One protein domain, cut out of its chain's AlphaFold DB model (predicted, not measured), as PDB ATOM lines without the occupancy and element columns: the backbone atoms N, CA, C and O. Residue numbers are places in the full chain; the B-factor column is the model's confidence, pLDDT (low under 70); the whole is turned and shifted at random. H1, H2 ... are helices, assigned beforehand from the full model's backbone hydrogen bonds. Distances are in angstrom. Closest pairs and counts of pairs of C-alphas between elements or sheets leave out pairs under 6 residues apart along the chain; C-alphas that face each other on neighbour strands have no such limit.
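This is residues 213 to 245 and 299 to 415 of the 420 residues of an uncharacterized protein of Jaapia argillacea MUCL 33604 (UniProt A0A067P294). H3 and H4 form a long, narrow hairpin; short H2 packs at one end, and long H1 splays away, residues 235 to 245 standing free. H5 and H6 lie where the chain folds back along the hairpin. The printed part has 150 residues, 124 of them in six named helices, in the order H1 to H6 along the chain; its class is all helix, and it is loose, with a radius of gyration of the C-alphas of 19.0 A, spanning 64 by 35 by 26 A.

The hub H3, residues 316 to 352, touches H4, residues 358 to 392, opposite ways at a shallow tilt of 19 degrees; the closest C-alphas, of Ala 330 and Tyr 382, are 5.0 A apart. H2, residues 302 to 312, touches residues 388 to 392 alone of H4, closest C-alphas Lys 307 and Leu 392, 4.8 A. H1, residues 215 to 245, touches H3 with residues 215 to 219 alone, closest C-alphas Ser 215 and Met 318, 6.8 A. H1 to H4 make an up and down bundle, each running against the one before. H5, residues 396 to 401, is close but not clearly touching H4, closest C-alphas Ile 390 and Met 399, 7.9 A; so is H6, residues 407 to 410, to H3, Leu 341 and Leu 410, 7.4 A. Every O i to N i+4 pair is within hydrogen-bond range in H1, H4 and H5, 32 of 33 in H3, 4 of 7 in H2; H6 is too short.

H3 runs 51.8 A from C-alpha 316 at (280.755, 273.255, 263.081), H4 runs 50.9 A and ends with C-alpha 392 at (281.178, 282.905, 260.219), and H1 runs 45.4 A.

Residues 246 to 298 are not printed; C-alphas 245 and 299 are 33.5 A apart. Confidence is under 70 at nine residues, among them 412 to 415.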
ATOM      1  N   THR A 213     272.633 263.762 256.416       66.88
ATOM      2  CA  THR A 213     272.382 263.840 254.974       66.88
ATOM      3  C   THR A 213     271.407 264.975 254.635       66.88
ATOM      4  O   THR A 213     270.278 264.986 255.126       66.88
ATOM      5  N   GLY A 214     271.816 265.906 253.769       76.06
ATOM      6  CA  GLY A 214     270.969 266.993 253.257       76.06
ATOM      7  C   GLY A 214     271.281 268.379 253.830       76.06
ATOM      8  O   GLY A 214     270.579 269.339 253.506       76.06
ATOM      9  N   SER A 215     272.337 268.507 254.637       82.31
ATOM     10  CA  SER A 215     272.789 269.785 255.198       82.31
ATOM     11  C   SER A 215     273.190 270.789 254.113       82.31
ATOM     12  O   SER A 215     272.755 271.941 254.149       82.31
ATOM     13  N   VAL A 216     273.933 270.330 253.103       84.19
ATOM     14  CA  VAL A 216     274.386 271.149 251.968       84.19
ATOM     15  C   VAL A 216     273.191 271.653 251.156       84.19
ATOM     16  O   VAL A 216     273.081 272.846 250.883       84.19
ATOM     17  N   ASN A 217     272.239 270.768 250.843       85.56
ATOM     18  CA  ASN A 217     271.023 271.131 250.109       85.56
ATOM     19  C   ASN A 217     270.161 272.143 250.870       85.56
ATOM     20  O   ASN A 217     269.683 273.103 250.272       85.56
ATOM     21  N   TRP A 218     269.999 271.981 252.186       88.81
ATOM     22  CA  TRP A 218     269.274 272.954 253.004       88.81
ATOM     23  C   TRP A 218     269.958 274.332 252.996       88.81
ATOM     24  O   TRP A 218     269.282 275.352 252.859       88.81
ATOM     25  N   GLN A 219     271.294 274.374 253.062       87.81
ATOM     26  CA  GLN A 219     272.044 275.631 252.974       87.81
ATOM     27  C   GLN A 219     271.889 276.305 251.611       87.81
ATOM     28  O   GLN A 219     271.735 277.522 251.545       87.81
ATOM     29  N   ILE A 220     271.890 275.529 250.529       86.94
ATOM     30  CA  ILE A 220     271.682 276.043 249.172       86.94
ATOM     31  C   ILE A 220     270.268 276.591 249.010       86.94
ATOM     32  O   ILE A 220     270.113 277.695 248.497       86.94
ATOM     33  N   SER A 221     269.250 275.886 249.507       87.75
ATOM     34  CA  SER A 221     267.883 276.411 249.542       87.75
ATOM     35  C   SER A 221     267.823 277.740 250.295       87.75
ATOM     36  O   SER A 221     267.201 278.682 249.817       87.75
ATOM     37  N   GLY A 222     268.534 277.857 251.421       89.56
ATOM     38  CA  GLY A 222     268.683 279.123 252.141       89.56
ATOM     39  C   GLY A 222     269.322 280.228 251.293       89.56
ATOM     40  O   GLY A 222     268.789 281.331 251.232       89.56
ATOM     41  N   LEU A 223     270.421 279.937 250.589       89.12
ATOM     42  CA  LEU A 223     271.092 280.898 249.699       89.12
ATOM     43  C   LEU A 223     270.207 281.346 248.528       89.12
ATOM     44  O   LEU A 223     270.232 282.527 248.175       89.12
ATOM     45  N   ASN A 224     269.426 280.426 247.956       89.19
ATOM     46  CA  ASN A 224     268.476 280.719 246.885       89.19
ATOM     47  C   ASN A 224     267.357 281.630 247.390       89.19
ATOM     48  O   ASN A 224     267.068 282.639 246.755       89.19
ATOM     49  N   ILE A 225     266.794 281.339 248.569       88.50
ATOM     50  CA  ILE A 225     265.792 282.211 249.194       88.50
ATOM     51  C   ILE A 225     266.388 283.597 249.447       88.50
ATOM     52  O   ILE A 225     265.742 284.591 249.137       88.50
ATOM     53  N   GLU A 226     267.622 283.704 249.955       88.50
ATOM     54  CA  GLU A 226     268.271 285.012 250.105       88.50
ATOM     55  C   GLU A 226     268.403 285.754 248.762       88.50
ATOM     56  O   GLU A 226     268.274 286.978 248.749       88.50
ATOM     57  N   ASP A 227     268.653 285.063 247.642       86.81
ATOM     58  CA  ASP A 227     268.696 285.700 246.316       86.81
ATOM     59  C   ASP A 227     267.322 286.175 245.850       86.81
ATOM     60  O   ASP A 227     267.193 287.324 245.423       86.81
ATOM     61  N   THR A 228     266.274 285.373 246.046       85.81
ATOM     62  CA  THR A 228     264.892 285.796 245.786       85.81
ATOM     63  C   THR A 228     264.516 287.007 246.644       85.81
ATOM     64  O   THR A 228     263.988 287.992 246.129       85.81
ATOM     65  N   GLN A 229     264.862 287.006 247.937       87.56
ATOM     66  CA  GLN A 229     264.642 288.157 248.818       87.56
ATOM     67  C   GLN A 229     265.399 289.404 248.329       87.56
ATOM     68  O   GLN A 229     264.886 290.518 248.452       87.56
ATOM     69  N   ARG A 230     266.619 289.255 247.790       85.06
ATOM     70  CA  ARG A 230     267.378 290.370 247.192       85.06
ATOM     71  C   ARG A 230     266.681 290.911 245.946       85.06
ATOM     72  O   ARG A 230     266.584 292.131 245.824       85.06
ATOM     73  N   ARG A 231     266.195 290.033 245.063       84.06
ATOM     74  CA  ARG A 231     265.476 290.407 243.836       84.06
ATOM     75  C   ARG A 231     264.220 291.220 244.156       84.06
ATOM     76  O   ARG A 231     264.125 292.360 243.720       84.06
ATOM     77  N   LEU A 232     263.365 290.715 245.046       85.19
ATOM     78  CA  LEU A 232     262.147 291.417 245.478       85.19
ATOM     79  C   LEU A 232     262.450 292.788 246.105       85.19
ATOM     80  O   LEU A 232     261.768 293.781 245.853       85.19
ATOM     81  N   ARG A 233     263.519 292.890 246.913       83.25
ATOM     82  CA  ARG A 233     263.960 294.185 247.464       83.25
ATOM     83  C   ARG A 233     264.382 295.167 246.370       83.25
ATOM     84  O   ARG A 233     264.171 296.364 246.550       83.25
ATOM     85  N   MET A 234     265.012 294.690 245.298       79.00
ATOM     86  CA  MET A 234     265.430 295.522 244.168       79.00
ATOM     87  C   MET A 234     264.231 296.015 243.367       79.00
ATOM     88  O   MET A 234     264.103 297.223 243.199       79.00
ATOM     89  N   GLU A 235     263.325 295.120 242.980       79.69
ATOM     90  CA  GLU A 235     262.083 295.462 242.266       79.69
ATOM     91  C   GLU A 235     261.279 296.510 243.035       79.69
ATOM     92  O   GLU A 235     260.825 297.502 242.478       79.69
ATOM     93  N   ARG A 236     261.194 296.378 244.363       79.75
ATOM     94  CA  ARG A 236     260.495 297.356 245.199       79.75
ATOM     95  C   ARG A 236     261.166 298.730 245.230       79.75
ATOM     96  O   ARG A 236     260.477 299.746 245.305       79.75
ATOM     97  N   ILE A 237     262.498 298.775 245.205       77.25
ATOM     98  CA  ILE A 237     263.257 300.031 245.107       77.25
ATOM     99  C   ILE A 237     263.043 300.658 243.725       77.25
ATOM    100  O   ILE A 237     262.819 301.862 243.637       77.25
ATOM    101  N   GLU A 238     263.064 299.857 242.661       74.75
ATOM    102  CA  GLU A 238     262.793 300.316 241.297       74.75
ATOM    103  C   GLU A 238     261.365 300.848 241.162       74.75
ATOM    104  O   GLU A 238     261.193 301.973 240.701       74.75
ATOM    105  N   ASN A 239     260.369 300.130 241.687       77.19
ATOM    106  CA  ASN A 239     258.972 300.565 241.752       77.19
ATOM    107  C   ASN A 239     258.809 301.862 242.551       77.19
ATOM    108  O   ASN A 239     258.056 302.752 242.166       77.19
ATOM    109  N   PHE A 240     259.549 302.021 243.651       77.00
ATOM    110  CA  PHE A 240     259.565 303.284 244.384       77.00
ATOM    111  C   PHE A 240     260.175 304.422 243.551       77.00
ATOM    112  O   PHE A 240     259.674 305.543 243.590       77.00
ATOM    113  N   HIS A 241     261.233 304.164 242.777       73.69
ATOM    114  CA  HIS A 241     261.834 305.169 241.899       73.69
ATOM    115  C   HIS A 241     260.950 305.520 240.695       73.69
ATOM    116  O   HIS A 241     260.895 306.694 240.323       73.69
ATOM    117  N   THR A 242     260.257 304.551 240.090       73.44
ATOM    118  CA  THR A 242     259.306 304.801 238.994       73.44
ATOM    119  C   THR A 242     258.111 305.596 239.497       73.44
ATOM    120  O   THR A 242     257.780 306.622 238.902       73.44
ATOM    121  N   GLN A 243     257.542 305.211 240.645       73.19
ATOM    122  CA  GLN A 243     256.525 306.012 241.322       73.19
ATOM    123  C   GLN A 243     257.075 307.403 241.647       73.19
ATOM    124  O   GLN A 243     256.496 308.388 241.226       73.19
ATOM    125  N   GLY A 244     258.244 307.536 242.272       68.69
ATOM    126  CA  GLY A 244     258.839 308.844 242.567       68.69
ATOM    127  C   GLY A 244     258.946 309.769 241.344       68.69
ATOM    128  O   GLY A 244     258.628 310.951 241.453       68.69
ATOM    129  N   LYS A 245     259.305 309.232 240.167       65.12
ATOM    130  CA  LYS A 245     259.330 309.992 238.903       65.12
ATOM    131  C   LYS A 245     257.942 310.454 238.455       65.12
ATOM    132  O   LYS A 245     257.793 311.625 238.108       65.12
ATOM    133  N   LEU A 299     266.721 284.581 257.521       85.69
ATOM    134  CA  LEU A 299     266.788 283.123 257.527       85.69
ATOM    135  C   LEU A 299     267.702 282.631 258.654       85.69
ATOM    136  O   LEU A 299     268.700 283.270 259.001       85.69
ATOM    137  N   MET A 300     267.378 281.474 259.226       84.62
ATOM    138  CA  MET A 300     268.155 280.850 260.302       84.62
ATOM    139  C   MET A 300     269.386 280.121 259.755       84.62
ATOM    140  O   MET A 300     269.518 278.922 259.944       84.62
ATOM    141  N   MET A 301     270.279 280.834 259.072       88.50
ATOM    142  CA  MET A 301     271.518 280.308 258.493       88.50
ATOM    143  C   MET A 301     272.684 280.351 259.500       88.50
ATOM    144  O   MET A 301     272.702 281.204 260.392       88.50
ATOM    145  N   PRO A 302     273.718 279.496 259.372       87.75
ATOM    146  CA  PRO A 302     274.913 279.599 260.215       87.75
ATOM    147  C   PRO A 302     275.551 281.004 260.203       87.75
ATOM    148  O   PRO A 302     276.018 281.478 261.242       87.75
ATOM    149  N   SER A 303     275.514 281.720 259.077       88.62
ATOM    150  CA  SER A 303     275.981 283.111 258.981       88.62
ATOM    151  C   SER A 303     275.163 284.108 259.801       88.62
ATOM    152  O   SER A 303     275.747 285.050 260.340       88.62
ATOM    153  N   THR A 304     273.853 283.900 259.970       87.62
ATOM    154  CA  THR A 304     272.999 284.766 260.802       87.62
ATOM    155  C   THR A 304     273.107 284.435 262.290       87.62
ATOM    156  O   THR A 304     272.984 285.329 263.133       87.62
ATOM    157  N   LEU A 305     273.403 283.176 262.631       85.94
ATOM    158  CA  LEU A 305     273.707 282.742 263.999       85.94
ATOM    159  C   LEU A 305     275.090 283.226 264.466       85.94
ATOM    160  O   LEU A 305     275.262 283.584 265.636       85.94
ATOM    161  N   GLY A 306     276.061 283.251 263.554       86.56
ATOM    162  CA  GLY A 306     277.437 283.663 263.804       86.56
ATOM    163  C   GLY A 306     278.290 282.587 264.486       86.56
ATOM    164  O   GLY A 306     277.799 281.664 265.143       86.56
ATOM    165  N   LYS A 307     279.618 282.733 264.369       88.88
ATOM    166  CA  LYS A 307     280.614 281.733 264.803       88.88
ATOM    167  C   LYS A 307     280.377 281.175 266.212       88.88
ATOM    168  O   LYS A 307     280.429 279.962 266.398       88.88
ATOM    169  N   ALA A 308     280.149 282.040 267.201       85.81
ATOM    170  CA  ALA A 308     280.042 281.628 268.603       85.81
ATOM    171  C   ALA A 308     278.835 280.706 268.854       85.81
ATOM    172  O   ALA A 308     278.980 279.679 269.514       85.81
ATOM    173  N   LYS A 309     277.666 281.032 268.280       87.75
ATOM    174  CA  LYS A 309     276.454 280.213 268.421       87.75
ATOM    175  C   LYS A 309     276.553 278.915 267.630       87.75
ATOM    176  O   LYS A 309     276.175 277.876 268.158       87.75
ATOM    177  N   CYS A 310     277.130 278.948 266.424       87.06
ATOM    178  CA  CYS A 310     277.358 277.728 265.647       87.06
ATOM    179  C   CYS A 310     278.230 276.726 266.409       87.06
ATOM    180  O   CYS A 310     277.914 275.542 266.440       87.06
ATOM    181  N   LEU A 311     279.303 277.192 267.059       87.31
ATOM    182  CA  LEU A 311     280.161 276.325 267.869       87.31
ATOM    183  C   LEU A 311     279.440 275.811 269.123       87.31
ATOM    184  O   LEU A 311     279.546 274.628 269.430       87.31
ATOM    185  N   ALA A 312     278.669 276.663 269.807       86.69
ATOM    186  CA  ALA A 312     277.905 276.268 270.991       86.69
ATOM    187  C   ALA A 312     276.812 275.221 270.693       86.69
ATOM    188  O   ALA A 312     276.506 274.400 271.550       86.69
ATOM    189  N   GLN A 313     276.240 275.240 269.485       87.25
ATOM    190  CA  GLN A 313     275.178 274.324 269.049       87.25
ATOM    191  C   GLN A 313     275.697 273.110 268.256       87.25
ATOM    192  O   GLN A 313     274.899 272.342 267.730       87.25
ATOM    193  N   GLY A 314     277.017 272.930 268.133       83.94
ATOM    194  CA  GLY A 314     277.601 271.807 267.386       83.94
ATOM    195  C   GLY A 314     277.493 271.914 265.856       83.94
ATOM    196  O   GLY A 314     277.805 270.960 265.152       83.94
ATOM    197  N   LEU A 315     277.133 273.080 265.308       84.56
ATOM    198  CA  LEU A 315     276.975 273.346 263.868       84.56
ATOM    199  C   LEU A 315     278.315 273.627 263.156       84.56
ATOM    200  O   LEU A 315     278.387 274.419 262.215       84.56
ATOM    201  N   GLY A 316     279.410 273.014 263.614       84.69
ATOM    202  CA  GLY A 316     280.755 273.255 263.081       84.69
ATOM    203  C   GLY A 316     280.910 272.836 261.616       84.69
ATOM    204  O   GLY A 316     281.502 273.572 260.828       84.69
ATOM    205  N   VAL A 317     280.330 271.692 261.243       85.88
ATOM    206  CA  VAL A 317     280.358 271.169 259.864       85.88
ATOM    207  C   VAL A 317     279.573 272.093 258.931       85.88
ATOM    208  O   VAL A 317     280.150 272.616 257.981       85.88
ATOM    209  N   MET A 318     278.326 272.420 259.287       86.38
ATOM    210  CA  MET A 318     277.488 273.368 258.539       86.38
ATOM    211  C   MET A 318     278.150 274.739 258.388       86.38
ATOM    212  O   MET A 318     278.162 275.314 257.304       86.38
ATOM    213  N   ARG A 319     278.782 275.262 259.443       89.94
ATOM    214  CA  ARG A 319     279.561 276.506 259.353       89.94
ATOM    215  C   ARG A 319     280.670 276.412 258.300       89.94
ATOM    216  O   ARG A 319     280.911 277.380 257.587       89.94
ATOM    217  N   SER A 320     281.368 275.283 258.230       89.56
ATOM    218  CA  SER A 320     282.484 275.072 257.298       89.56
ATOM    219  C   SER A 320     281.994 274.989 255.850       89.56
ATOM    220  O   SER A 320     282.563 275.641 254.977       89.56
ATOM    221  N   GLN A 321     280.897 274.259 255.630       90.00
ATOM    222  CA  GLN A 321     280.210 274.153 254.341       90.00
ATOM    223  C   GLN A 321     279.722 275.528 253.856       90.00
ATOM    224  O   GLN A 321     280.016 275.918 252.727       90.00
ATOM    225  N   GLU A 322     279.082 276.325 254.724       91.31
ATOM    226  CA  GLU A 322     278.625 277.667 254.340       91.31
ATOM    227  C   GLU A 322     279.805 278.592 254.012       91.31
ATOM    228  O   GLU A 322     279.729 279.347 253.048       91.31
ATOM    229  N   ILE A 323     280.927 278.520 254.742       91.94
ATOM    230  CA  ILE A 323     282.132 279.290 254.387       91.94
ATOM    231  C   ILE A 323     282.589 278.952 252.961       91.94
ATOM    232  O   ILE A 323     282.920 279.867 252.207       91.94
ATOM    233  N   ALA A 324     282.614 277.671 252.581       91.62
ATOM    234  CA  ALA A 324     283.000 277.257 251.233       91.62
ATOM    235  C   ALA A 324     282.016 277.780 250.171       91.62
ATOM    236  O   ALA A 324     282.447 278.384 249.188       91.62
ATOM    237  N   LEU A 325     280.707 277.657 250.414       91.62
ATOM    238  CA  LEU A 325     279.668 278.171 249.513       91.62
ATOM    239  C   LEU A 325     279.738 279.698 249.347       91.62
ATOM    240  O   LEU A 325     279.660 280.199 248.229       91.62
ATOM    241  N   ARG A 326     279.947 280.455 250.434       92.81
ATOM    242  CA  ARG A 326     280.059 281.925 250.387       92.81
ATOM    243  C   ARG A 326     281.329 282.398 249.678       92.81
ATOM    244  O   ARG A 326     281.304 283.452 249.051       92.81
ATOM    245  N   LYS A 327     282.430 281.638 249.749       92.31
ATOM    246  CA  LYS A 327     283.642 281.919 248.955       92.31
ATOM    247  C   LYS A 327     283.375 281.769 247.461       92.31
ATOM    248  O   LYS A 327     283.719 282.674 246.710       92.31
ATOM    249  N   ALA A 328     282.723 280.674 247.067       91.19
ATOM    250  CA  ALA A 328     282.336 280.435 245.680       91.19
ATOM    251  C   ALA A 328     281.389 281.535 245.174       91.19
ATOM    252  O   ALA A 328     281.649 282.147 244.144       91.19
ATOM    253  N   GLN A 329     280.367 281.876 245.970       91.50
ATOM    254  CA  GLN A 329     279.441 282.972 245.678       91.50
ATOM    255  C   GLN A 329     280.179 284.307 245.480       91.50
ATOM    256  O   GLN A 329     279.874 285.054 244.550       91.50
ATOM    257  N   ALA A 330     281.161 284.622 246.332       92.19
ATOM    258  CA  ALA A 330     281.944 285.848 246.223       92.19
ATOM    259  C   ALA A 330     282.843 285.864 244.974       92.19
ATOM    260  O   ALA A 330     282.915 286.889 244.300       92.19
ATOM    261  N   ASP A 331     283.515 284.755 244.659       91.00
ATOM    262  CA  ASP A 331     284.362 284.646 243.467       91.00
ATOM    263  C   ASP A 331     283.540 284.765 242.171       91.00
ATOM    264  O   ASP A 331     283.893 285.556 241.294       91.00
ATOM    265  N   GLU A 332     282.403 284.071 242.093       91.19
ATOM    266  CA  GLU A 332     281.489 284.125 240.948       91.19
ATOM    267  C   GLU A 332     280.879 285.526 240.769       91.19
ATOM    268  O   GLU A 332     280.835 286.061 239.659       91.19
ATOM    269  N   SER A 333     280.491 286.181 241.871       90.88
ATOM    270  CA  SER A 333     279.984 287.561 241.834       90.88
ATOM    271  C   SER A 333     281.044 288.545 241.336       90.88
ATOM    272  O   SER A 333     280.724 289.469 240.591       90.88
ATOM    273  N   LEU A 334     282.318 288.357 241.706       90.88
ATOM    274  CA  LEU A 334     283.417 289.195 241.220       90.88
ATOM    275  C   LEU A 334     283.692 288.985 239.726       90.88
ATOM    276  O   LEU A 334     284.018 289.945 239.030       90.88
ATOM    277  N   GLU A 335     283.594 287.757 239.219       88.75
ATOM    278  CA  GLU A 335     283.705 287.483 237.780       88.75
ATOM    279  C   GLU A 335     282.564 288.155 237.006       88.75
ATOM    280  O   GLU A 335     282.820 288.951 236.098       88.75
ATOM    281  N   LYS A 336     281.317 287.948 237.446       90.12
ATOM    282  CA  LYS A 336     280.126 288.589 236.866       90.12
ATOM    283  C   LYS A 336     280.200 290.119 236.937       90.12
ATOM    284  O   LYS A 336     279.834 290.796 235.977       90.12
ATOM    285  N   LEU A 337     280.728 290.680 238.029       91.31
ATOM    286  CA  LEU A 337     280.957 292.119 238.182       91.31
ATOM    287  C   LEU A 337     281.958 292.656 237.151       91.31
ATOM    288  O   LEU A 337     281.694 293.680 236.524       91.31
ATOM    289  N   ARG A 338     283.088 291.966 236.938       87.94
ATOM    290  CA  ARG A 338     284.090 292.364 235.931       87.94
ATOM    291  C   ARG A 338     283.509 292.341 234.519       87.94
ATOM    292  O   ARG A 338     283.757 293.274 233.759       87.94
ATOM    293  N   LEU A 339     282.717 291.321 234.185       88.25
ATOM    294  CA  LEU A 339     282.031 291.230 232.893       88.25
ATOM    295  C   LEU A 339     281.016 292.366 232.709       88.25
ATOM    296  O   LEU A 339     281.009 293.013 231.663       88.25
ATOM    297  N   ALA A 340     280.211 292.665 233.734       89.38
ATOM    298  CA  ALA A 340     279.236 293.753 233.688       89.38
ATOM    299  C   ALA A 340     279.901 295.135 233.542       89.38
ATOM    300  O   ALA A 340     279.463 295.941 232.720       89.38
ATOM    301  N   LEU A 341     280.996 295.389 234.270       88.75
ATOM    302  CA  LEU A 341     281.802 296.608 234.121       88.75
ATOM    303  C   LEU A 341     282.441 296.700 232.728       88.75
ATOM    304  O   LEU A 341     282.436 297.769 232.118       88.75
ATOM    305  N   GLY A 342     282.953 295.584 232.203       85.56
ATOM    306  CA  GLY A 342     283.501 295.504 230.848       85.56
ATOM    307  C   GLY A 342     282.458 295.841 229.780       85.56
ATOM    308  O   GLY A 342     282.721 296.664 228.903       85.56
ATOM    309  N   LEU A 343     281.253 295.277 229.900       85.81
ATOM    310  CA  LEU A 343     280.125 295.575 229.017       85.81
ATOM    311  C   LEU A 343     279.714 297.051 229.106       85.81
ATOM    312  O   LEU A 343     279.556 297.702 228.074       85.81
ATOM    313  N   LYS A 344     279.587 297.602 230.319       85.81
ATOM    314  CA  LYS A 344     279.264 299.020 230.533       85.81
ATOM    315  C   LYS A 344     280.291 299.931 229.851       85.81
ATOM    316  O   LYS A 344     279.919 300.811 229.075       85.81
ATOM    317  N   ALA A 345     281.581 299.681 230.081       82.69
ATOM    318  CA  ALA A 345     282.667 300.455 229.485       82.69
ATOM    319  C   ALA A 345     282.694 300.344 227.950       82.69
ATOM    320  O   ALA A 345     282.948 301.337 227.265       82.69
ATOM    321  N   MET A 346     282.415 299.155 227.401       82.38
ATOM    322  CA  MET A 346     282.281 298.954 225.958       82.38
ATOM    323  C   MET A 346     281.139 299.807 225.396       82.38
ATOM    324  O   MET A 346     281.382 300.599 224.490       82.38
ATOM    325  N   LEU A 347     279.930 299.706 225.964       82.56
ATOM    326  CA  LEU A 347     278.749 300.449 225.511       82.56
ATOM    327  C   LEU A 347     278.980 301.968 225.516       82.56
ATOM    328  O   LEU A 347     278.628 302.650 224.551       82.56
ATOM    329  N   LEU A 348     279.625 302.495 226.560       79.56
ATOM    330  CA  LEU A 348     279.982 303.915 226.650       79.56
ATOM    331  C   LEU A 348     280.945 304.340 225.530       79.56
ATOM    332  O   LEU A 348     280.751 305.370 224.883       79.56
ATOM    333  N   ARG A 349     281.963 303.525 225.241       72.81
ATOM    334  CA  ARG A 349     282.976 303.849 224.227       72.81
ATOM    335  C   ARG A 349     282.474 303.683 222.796       72.81
ATOM    336  O   ARG A 349     282.817 304.502 221.945       72.81
ATOM    337  N   THR A 350     281.712 302.629 222.511       73.31
ATOM    338  CA  THR A 350     281.343 302.258 221.137       73.31
ATOM    339  C   THR A 350     279.975 302.771 220.730       73.31
ATOM    340  O   THR A 350     279.817 303.212 219.598       73.31
ATOM    341  N   GLU A 351     278.983 302.716 221.612       76.81
ATOM    342  CA  GLU A 351     277.605 303.039 221.249       76.81
ATOM    343  C   GLU A 351     277.240 304.471 221.644       76.81
ATOM    344  O   GLU A 351     276.683 305.190 220.814       76.81
ATOM    345  N   VAL A 352     277.602 304.933 222.853       75.38
ATOM    346  CA  VAL A 352     277.248 306.296 223.307       75.38
ATOM    347  C   VAL A 352     278.000 307.336 222.485       75.38
ATOM    348  O   VAL A 352     277.382 308.225 221.904       75.38
ATOM    349  N   ARG A 353     279.323 307.182 222.340       69.19
ATOM    350  CA  ARG A 353     280.160 308.115 221.565       69.19
ATOM    351  C   ARG A 353     279.758 308.215 220.087       69.19
ATOM    352  O   ARG A 353     279.949 309.257 219.465       69.19
ATOM    353  N   ASN A 354     279.190 307.149 219.520       70.25
ATOM    354  CA  ASN A 354     278.777 307.095 218.115       70.25
ATOM    355  C   ASN A 354     277.280 307.391 217.898       70.25
ATOM    356  O   ASN A 354     276.818 307.416 216.750       70.25
ATOM    357  N   ALA A 355     276.505 307.625 218.961       72.62
ATOM    358  CA  ALA A 355     275.079 307.911 218.866       72.62
ATOM    359  C   ALA A 355     274.830 309.339 218.348       72.62
ATOM    360  O   ALA A 355     274.817 310.309 219.095       72.62
ATOM    361  N   LYS A 356     274.583 309.465 217.039       73.44
ATOM    362  CA  LYS A 356     274.298 310.756 216.377       73.44
ATOM    363  C   LYS A 356     272.822 311.167 216.382       73.44
ATOM    364  O   LYS A 356     272.496 312.254 215.916       73.44
ATOM    365  N   SER A 357     271.915 310.300 216.839       74.94
ATOM    366  CA  SER A 357     270.472 310.572 216.868       74.94
ATOM    367  C   SER A 357     269.901 310.405 218.269       74.94
ATOM    368  O   SER A 357     270.343 309.545 219.031       74.94
ATOM    369  N   GLN A 358     268.875 311.197 218.590       71.44
ATOM    370  CA  GLN A 358     268.234 311.189 219.906       71.44
ATOM    371  C   GLN A 358     267.669 309.808 220.263       71.44
ATOM    372  O   GLN A 358     267.971 309.285 221.328       71.44
ATOM    373  N   LYS A 359     266.946 309.160 219.337       70.50
ATOM    374  CA  LYS A 359     266.394 307.809 219.543       70.50
ATOM    375  C   LYS A 359     267.486 306.774 219.836       70.50
ATOM    376  O   LYS A 359     267.314 305.932 220.713       70.50
ATOM    377  N   ARG A 360     268.610 306.835 219.109       68.88
ATOM    378  CA  ARG A 360     269.741 305.929 219.338       68.88
ATOM    379  C   ARG A 360     270.393 306.220 220.685       68.88
ATOM    380  O   ARG A 360     270.640 305.282 221.422       68.88
ATOM    381  N   SER A 361     270.575 307.491 221.038       75.12
ATOM    382  CA  SER A 361     271.093 307.897 222.349       75.12
ATOM    383  C   SER A 361     270.250 307.316 223.491       75.12
ATOM    384  O   SER A 361     270.792 306.616 224.341       75.12
ATOM    385  N   THR A 362     268.921 307.477 223.466       78.44
ATOM    386  CA  THR A 362     268.025 306.927 224.502       78.44
ATOM    387  C   THR A 362     268.138 305.407 224.633       78.44
ATOM    388  O   THR A 362     268.224 304.889 225.746       78.44
ATOM    389  N   TRP A 363     268.174 304.681 223.510       77.94
ATOM    390  CA  TRP A 363     268.326 303.224 223.527       77.94
ATOM    391  C   TRP A 363     269.680 302.791 224.102       77.94
ATOM    392  O   TRP A 363     269.734 301.894 224.941       77.94
ATOM    393  N   VAL A 364     270.771 303.454 223.704       80.50
ATOM    394  CA  VAL A 364     272.103 303.143 224.238       80.50
ATOM    395  C   VAL A 364     272.162 303.425 225.739       80.50
ATOM    396  O   VAL A 364     272.662 302.591 226.491       80.50
ATOM    397  N   TRP A 365     271.606 304.548 226.198       81.75
ATOM    398  CA  TRP A 365     271.533 304.868 227.624       81.75
ATOM    399  C   TRP A 365     270.700 303.854 228.415       81.75
ATOM    400  O   TRP A 365     271.093 303.501 229.523       81.75
ATOM    401  N   SER A 366     269.614 303.316 227.851       85.06
ATOM    402  CA  SER A 366     268.877 302.205 228.473       85.06
ATOM    403  C   SER A 366     269.748 300.951 228.610       85.06
ATOM    404  O   SER A 366     269.774 300.332 229.672       85.06
ATOM    405  N   SER A 367     270.535 300.606 227.587       85.00
ATOM    406  CA  SER A 367     271.486 299.487 227.661       85.00
ATOM    407  C   SER A 367     272.581 299.710 228.712       85.00
ATOM    408  O   SER A 367     272.927 298.783 229.444       85.00
ATOM    409  N   VAL A 368     273.085 300.942 228.848       86.56
ATOM    410  CA  VAL A 368     274.032 301.321 229.913       86.56
ATOM    411  C   VAL A 368     273.385 301.184 231.294       86.56
ATOM    412  O   VAL A 368     274.003 300.622 232.194       86.56
ATOM    413  N   GLN A 369     272.133 301.618 231.467       86.44
ATOM    414  CA  GLN A 369     271.397 301.461 232.730       86.44
ATOM    415  C   GLN A 369     271.191 299.988 233.099       86.44
ATOM    416  O   GLN A 369     271.378 299.618 234.255       86.44
ATOM    417  N   LYS A 370     270.884 299.123 232.124       87.81
ATOM    418  CA  LYS A 370     270.803 297.671 232.351       87.81
ATOM    419  C   LYS A 370     272.144 297.091 232.805       87.81
ATOM    420  O   LYS A 370     272.180 296.267 233.717       87.81
ATOM    421  N   ALA A 371     273.254 297.525 232.203       87.81
ATOM    422  CA  ALA A 371     274.587 297.115 232.640       87.81
ATOM    423  C   ALA A 371     274.900 297.611 234.067       87.81
ATOM    424  O   ALA A 371     275.414 296.846 234.880       87.81
ATOM    425  N   GLU A 372     274.517 298.844 234.409       88.38
ATOM    426  CA  GLU A 372     274.671 299.414 235.756       88.38
ATOM    427  C   GLU A 372     273.836 298.673 236.815       88.38
ATOM    428  O   GLU A 372     274.307 298.420 237.927       88.38
ATOM    429  N   ALA A 373     272.613 298.259 236.469       87.25
ATOM    430  CA  ALA A 373     271.776 297.436 237.337       87.25
ATOM    431  C   ALA A 373     272.439 296.076 237.620       87.25
ATOM    432  O   ALA A 373     272.491 295.635 238.772       87.25
ATOM    433  N   LYS A 374     273.048 295.450 236.597       90.50
ATOM    434  CA  LYS A 374     273.846 294.222 236.767       90.50
ATOM    435  C   LYS A 374     275.048 294.447 237.691       90.50
ATOM    436  O   LYS A 374     275.264 293.635 238.589       90.50
ATOM    437  N   VAL A 375     275.786 295.549 237.526       90.94
ATOM    438  CA  VAL A 375     276.896 295.938 238.423       90.94
ATOM    439  C   VAL A 375     276.401 296.052 239.867       90.94
ATOM    440  O   VAL A 375     276.922 295.380 240.757       90.94
ATOM    441  N   SER A 376     275.339 296.828 240.091       89.12
ATOM    442  CA  SER A 376     274.751 297.049 241.416       89.12
ATOM    443  C   SER A 376     274.287 295.750 242.075       89.12
ATOM    444  O   SER A 376     274.520 295.543 243.270       89.12
ATOM    445  N   ARG A 377     273.671 294.841 241.305       89.75
ATOM    446  CA  ARG A 377     273.262 293.516 241.786       89.75
ATOM    447  C   ARG A 377     274.465 292.705 242.265       89.75
ATOM    448  O   ARG A 377     274.449 292.212 243.392       89.75
ATOM    449  N   GLN A 378     275.516 292.595 241.450       92.94
ATOM    450  CA  GLN A 378     276.690 291.786 241.800       92.94
ATOM    451  C   GLN A 378     277.460 292.351 242.999       92.94
ATOM    452  O   GLN A 378     277.917 291.589 243.849       92.94
ATOM    453  N   VAL A 379     277.538 293.681 243.133       91.88
ATOM    454  CA  VAL A 379     278.133 294.327 244.316       91.88
ATOM    455  C   VAL A 379     277.387 293.940 245.593       91.88
ATOM    456  O   VAL A 379     278.027 293.607 246.589       91.88
ATOM    457  N   ARG A 380     276.047 293.929 245.573       90.25
ATOM    458  CA  ARG A 380     275.237 293.540 246.740       90.25
ATOM    459  C   ARG A 380     275.441 292.076 247.115       90.25
ATOM    460  O   ARG A 380     275.709 291.792 248.279       90.25
ATOM    461  N   ILE A 381     275.385 291.163 246.140       91.38
ATOM    462  CA  ILE A 381     275.612 289.725 246.376       91.38
ATOM    463  C   ILE A 381     277.000 289.504 246.986       91.38
ATOM    464  O   ILE A 381     277.143 288.795 247.984       91.38
ATOM    465  N   TYR A 382     278.018 290.172 246.442       93.94
ATOM    466  CA  TYR A 382     279.375 290.113 246.968       93.94
ATOM    467  C   TYR A 382     279.479 290.644 248.407       93.94
ATOM    468  O   TYR A 382     280.101 290.009 249.264       93.94
ATOM    469  N   GLN A 383     278.884 291.805 248.692       91.94
ATOM    470  CA  GLN A 383     278.924 292.416 250.022       91.94
ATOM    471  C   GLN A 383     278.204 291.558 251.070       91.94
ATOM    472  O   GLN A 383     278.736 291.388 252.171       91.94
ATOM    473  N   ASP A 384     277.064 290.961 250.720       90.31
ATOM    474  CA  ASP A 384     276.333 290.024 251.576       90.31
ATOM    475  C   ASP A 384     277.164 288.761 251.846       90.31
ATOM    476  O   ASP A 384     277.344 288.370 253.004       90.31
ATOM    477  N   ALA A 385     277.752 288.164 250.802       92.44
ATOM    478  CA  ALA A 385     278.619 286.995 250.938       92.44
ATOM    479  C   ALA A 385     279.835 287.293 251.830       92.44
ATOM    480  O   ALA A 385     280.174 286.516 252.728       92.44
ATOM    481  N   ARG A 386     280.454 288.466 251.660       93.44
ATOM    482  CA  ARG A 386     281.542 288.948 252.519       93.44
ATOM    483  C   ARG A 386     281.080 289.158 253.965       93.44
ATOM    484  O   ARG A 386     281.796 288.778 254.893       93.44
ATOM    485  N   GLY A 387     279.901 289.738 254.176       91.56
ATOM    486  CA  GLY A 387     279.297 289.907 255.503       91.56
ATOM    487  C   GLY A 387     279.049 288.568 256.206       91.56
ATOM    488  O   GLY A 387     279.359 288.416 257.393       91.56
ATOM    489  N   ALA A 388     278.582 287.567 255.460       91.00
ATOM    490  CA  ALA A 388     278.424 286.200 255.942       91.00
ATOM    491  C   ALA A 388     279.778 285.568 256.316       91.00
ATOM    492  O   ALA A 388     279.910 285.018 257.408       91.00
ATOM    493  N   LEU A 389     280.814 285.718 255.479       93.25
ATOM    494  CA  LEU A 389     282.171 285.227 255.771       93.25
ATOM    495  C   LEU A 389     282.757 285.833 257.057       93.25
ATOM    496  O   LEU A 389     283.381 285.116 257.848       93.25
ATOM    497  N   ILE A 390     282.526 287.127 257.302       92.00
ATOM    498  CA  ILE A 390     282.935 287.801 258.545       92.00
ATOM    499  C   ILE A 390     282.192 287.208 259.744       92.00
ATOM    500  O   ILE A 390     282.818 286.846 260.741       92.00
ATOM    501  N   SER A 391     280.872 287.051 259.634       90.25
ATOM    502  CA  SER A 391     280.014 286.535 260.713       90.25
ATOM    503  C   SER A 391     280.337 285.079 261.071       90.25
ATOM    504  O   SER A 391     280.339 284.690 262.244       90.25
ATOM    505  N   LEU A 392     280.697 284.278 260.066       90.56
ATOM    506  CA  LEU A 392     281.178 282.905 260.219       90.56
ATOM    507  C   LEU A 392     282.624 282.847 260.737       90.56
ATOM    508  O   LEU A 392     283.069 281.792 261.188       90.56
ATOM    509  N   GLY A 393     283.372 283.952 260.722       87.69
ATOM    510  CA  GLY A 393     284.772 284.015 261.138       87.69
ATOM    511  C   GLY A 393     285.688 283.203 260.224       87.69
ATOM    512  O   GLY A 393     286.384 282.302 260.706       87.69
ATOM    513  N   ALA A 394     285.629 283.485 258.921       86.25
ATOM    514  CA  ALA A 394     286.532 282.942 257.907       86.25
ATOM    515  C   ALA A 394     288.013 283.285 258.195       86.25
ATOM    516  O   ALA A 394     288.320 284.163 259.003       86.25
ATOM    517  N   SER A 395     288.943 282.567 257.551       87.19
ATOM    518  CA  SER A 395     290.386 282.751 257.772       87.19
ATOM    519  C   SER A 395     290.867 284.150 257.377       87.19
ATOM    520  O   SER A 395     290.304 284.783 256.481       87.19
ATOM    521  N   LEU A 396     291.956 284.609 258.006       83.19
ATOM    522  CA  LEU A 396     292.572 285.903 257.698       83.19
ATOM    523  C   LEU A 396     292.983 286.003 256.219       83.19
ATOM    524  O   LEU A 396     292.753 287.033 255.598       83.19
ATOM    525  N   GLU A 397     293.499 284.917 255.640       85.00
ATOM    526  CA  GLU A 397     293.835 284.820 254.210       85.00
ATOM    527  C   GLU A 397     292.617 285.069 253.313       85.00
ATOM    528  O   GLU A 397     292.689 285.812 252.335       85.00
ATOM    529  N   SER A 398     291.456 284.512 253.679       80.88
ATOM    530  CA  SER A 398     290.211 284.743 252.936       80.88
ATOM    531  C   SER A 398     289.811 286.218 253.009       80.88
ATOM    532  O   SER A 398     289.412 286.808 252.012       80.88
ATOM    533  N   MET A 399     289.969 286.843 254.177       85.38
ATOM    534  CA  MET A 399     289.646 288.259 254.368       85.38
ATOM    535  C   MET A 399     290.631 289.210 253.676       85.38
ATOM    536  O   MET A 399     290.246 290.331 253.351       85.38
ATOM    537  N   GLN A 400     291.871 288.779 253.426       87.00
ATOM    538  CA  GLN A 400     292.834 289.515 252.601       87.00
ATOM    539  C   GLN A 400     292.485 289.446 251.109       87.00
ATOM    540  O   GLN A 400     292.715 290.415 250.391       87.00
ATOM    541  N   LYS A 401     291.898 288.330 250.652       87.25
ATOM    542  CA  LYS A 401     291.405 288.172 249.276       87.25
ATOM    543  C   LYS A 401     290.105 288.953 249.033       87.25
ATOM    544  O   LYS A 401     289.991 289.660 248.035       87.25
ATOM    545  N   TYR A 402     289.120 288.838 249.929       90.12
ATOM    546  CA  TYR A 402     287.787 289.434 249.754       90.12
ATOM    547  C   TYR A 402     287.674 290.815 250.430       90.12
ATOM    548  O   TYR A 402     287.144 290.974 251.541       90.12
ATOM    549  N   LEU A 403     288.205 291.830 249.748       89.50
ATOM    550  CA  LEU A 403     288.201 293.225 250.193       89.50
ATOM    551  C   LEU A 403     286.836 293.903 250.004       89.50
ATOM    552  O   LEU A 403     286.016 293.488 249.199       89.50
ATOM    553  N   LEU A 404     286.570 294.967 250.762       89.25
ATOM    554  CA  LEU A 404     285.357 295.760 250.553       89.25
ATOM    555  C   LEU A 404     285.457 296.509 249.217       89.25
ATOM    556  O   LEU A 404     286.403 297.273 249.036       89.25
ATOM    557  N   ILE A 405     284.468 296.328 248.341       89.56
ATOM    558  CA  ILE A 405     284.334 297.105 247.104       89.56
ATOM    559  C   ILE A 405     283.925 298.531 247.470       89.56
ATOM    560  O   ILE A 405     282.911 298.726 248.144       89.56
ATOM    561  N   GLN A 406     284.716 299.508 247.040       87.75
ATOM    562  CA  GLN A 406     284.433 300.932 247.188       87.75
ATOM    563  C   GLN A 406     283.909 301.502 245.866       87.75
ATOM    564  O   GLN A 406     284.245 301.002 244.797       87.75
ATOM    565  N   ASP A 407     283.172 302.613 245.913       82.81
ATOM    566  CA  ASP A 407     282.631 303.260 244.703       82.81
ATOM    567  C   ASP A 407     283.722 303.638 243.690       82.81
ATOM    568  O   ASP A 407     283.490 303.658 242.485       82.81
ATOM    569  N   LYS A 408     284.944 303.910 244.165       82.38
ATOM    570  CA  LYS A 408     286.103 304.185 243.304       82.38
ATOM    571  C   LYS A 408     286.537 302.969 242.475       82.38
ATOM    572  O   LYS A 408     287.101 303.157 241.408       82.38
ATOM    573  N   ASP A 409     286.277 301.756 242.964       82.00
ATOM    574  CA  ASP A 409     286.656 300.499 242.312       82.00
ATOM    575  C   ASP A 409     285.656 300.123 241.201       82.00
ATOM    576  O   ASP A 409     285.942 299.265 240.372       82.00
ATOM    577  N   LEU A 410     284.483 300.771 241.185       83.12
ATOM    578  CA  LEU A 410     283.428 300.593 240.183       83.12
ATOM    579  C   LEU A 410     283.530 301.585 239.018       83.12
ATOM    580  O   LEU A 410     282.813 301.442 238.032       83.12
ATOM    581  N   LYS A 411     284.400 302.595 239.130       75.94
ATOM    582  CA  LYS A 411     284.593 303.610 238.093       75.94
ATOM    583  C   LYS A 411     285.539 303.101 237.017       75.94
ATOM    584  O   LYS A 411     286.682 302.748 237.304       75.94
ATOM    585  N   MET A 412     285.087 303.145 235.770       68.19
ATOM    586  CA  MET A 412     285.907 302.841 234.602       68.19
ATOM    587  C   MET A 412     286.267 304.128 233.852       68.19
ATOM    588  O   MET A 412     285.483 305.064 233.802       68.19
ATOM    589  N   SER A 413     287.434 304.155 233.203       58.06
ATOM    590  CA  SER A 413     287.908 305.231 232.301       58.06
ATOM    591  C   SER A 413     286.821 305.786 231.357       58.06
ATOM    592  O   SER A 413     286.704 306.990 231.160       58.06
ATOM    593  N   GLY A 414     285.974 304.906 230.803       53.84
ATOM    594  CA  GLY A 414     284.880 305.293 229.902       53.84
ATOM    595  C   GLY A 414     283.658 305.930 230.579       53.84
ATOM    596  O   GLY A 414     282.812 306.458 229.867       53.84
ATOM    597  N   ASP A 415     283.557 305.881 231.913       45.66
ATOM    598  CA  ASP A 415     282.496 306.543 232.690       45.66
ATOM    599  C   ASP A 415     282.736 308.057 232.813       45.66
ATOM    600  O   ASP A 415     281.807 308.807 233.114       45.66
TER     601      ASP A 415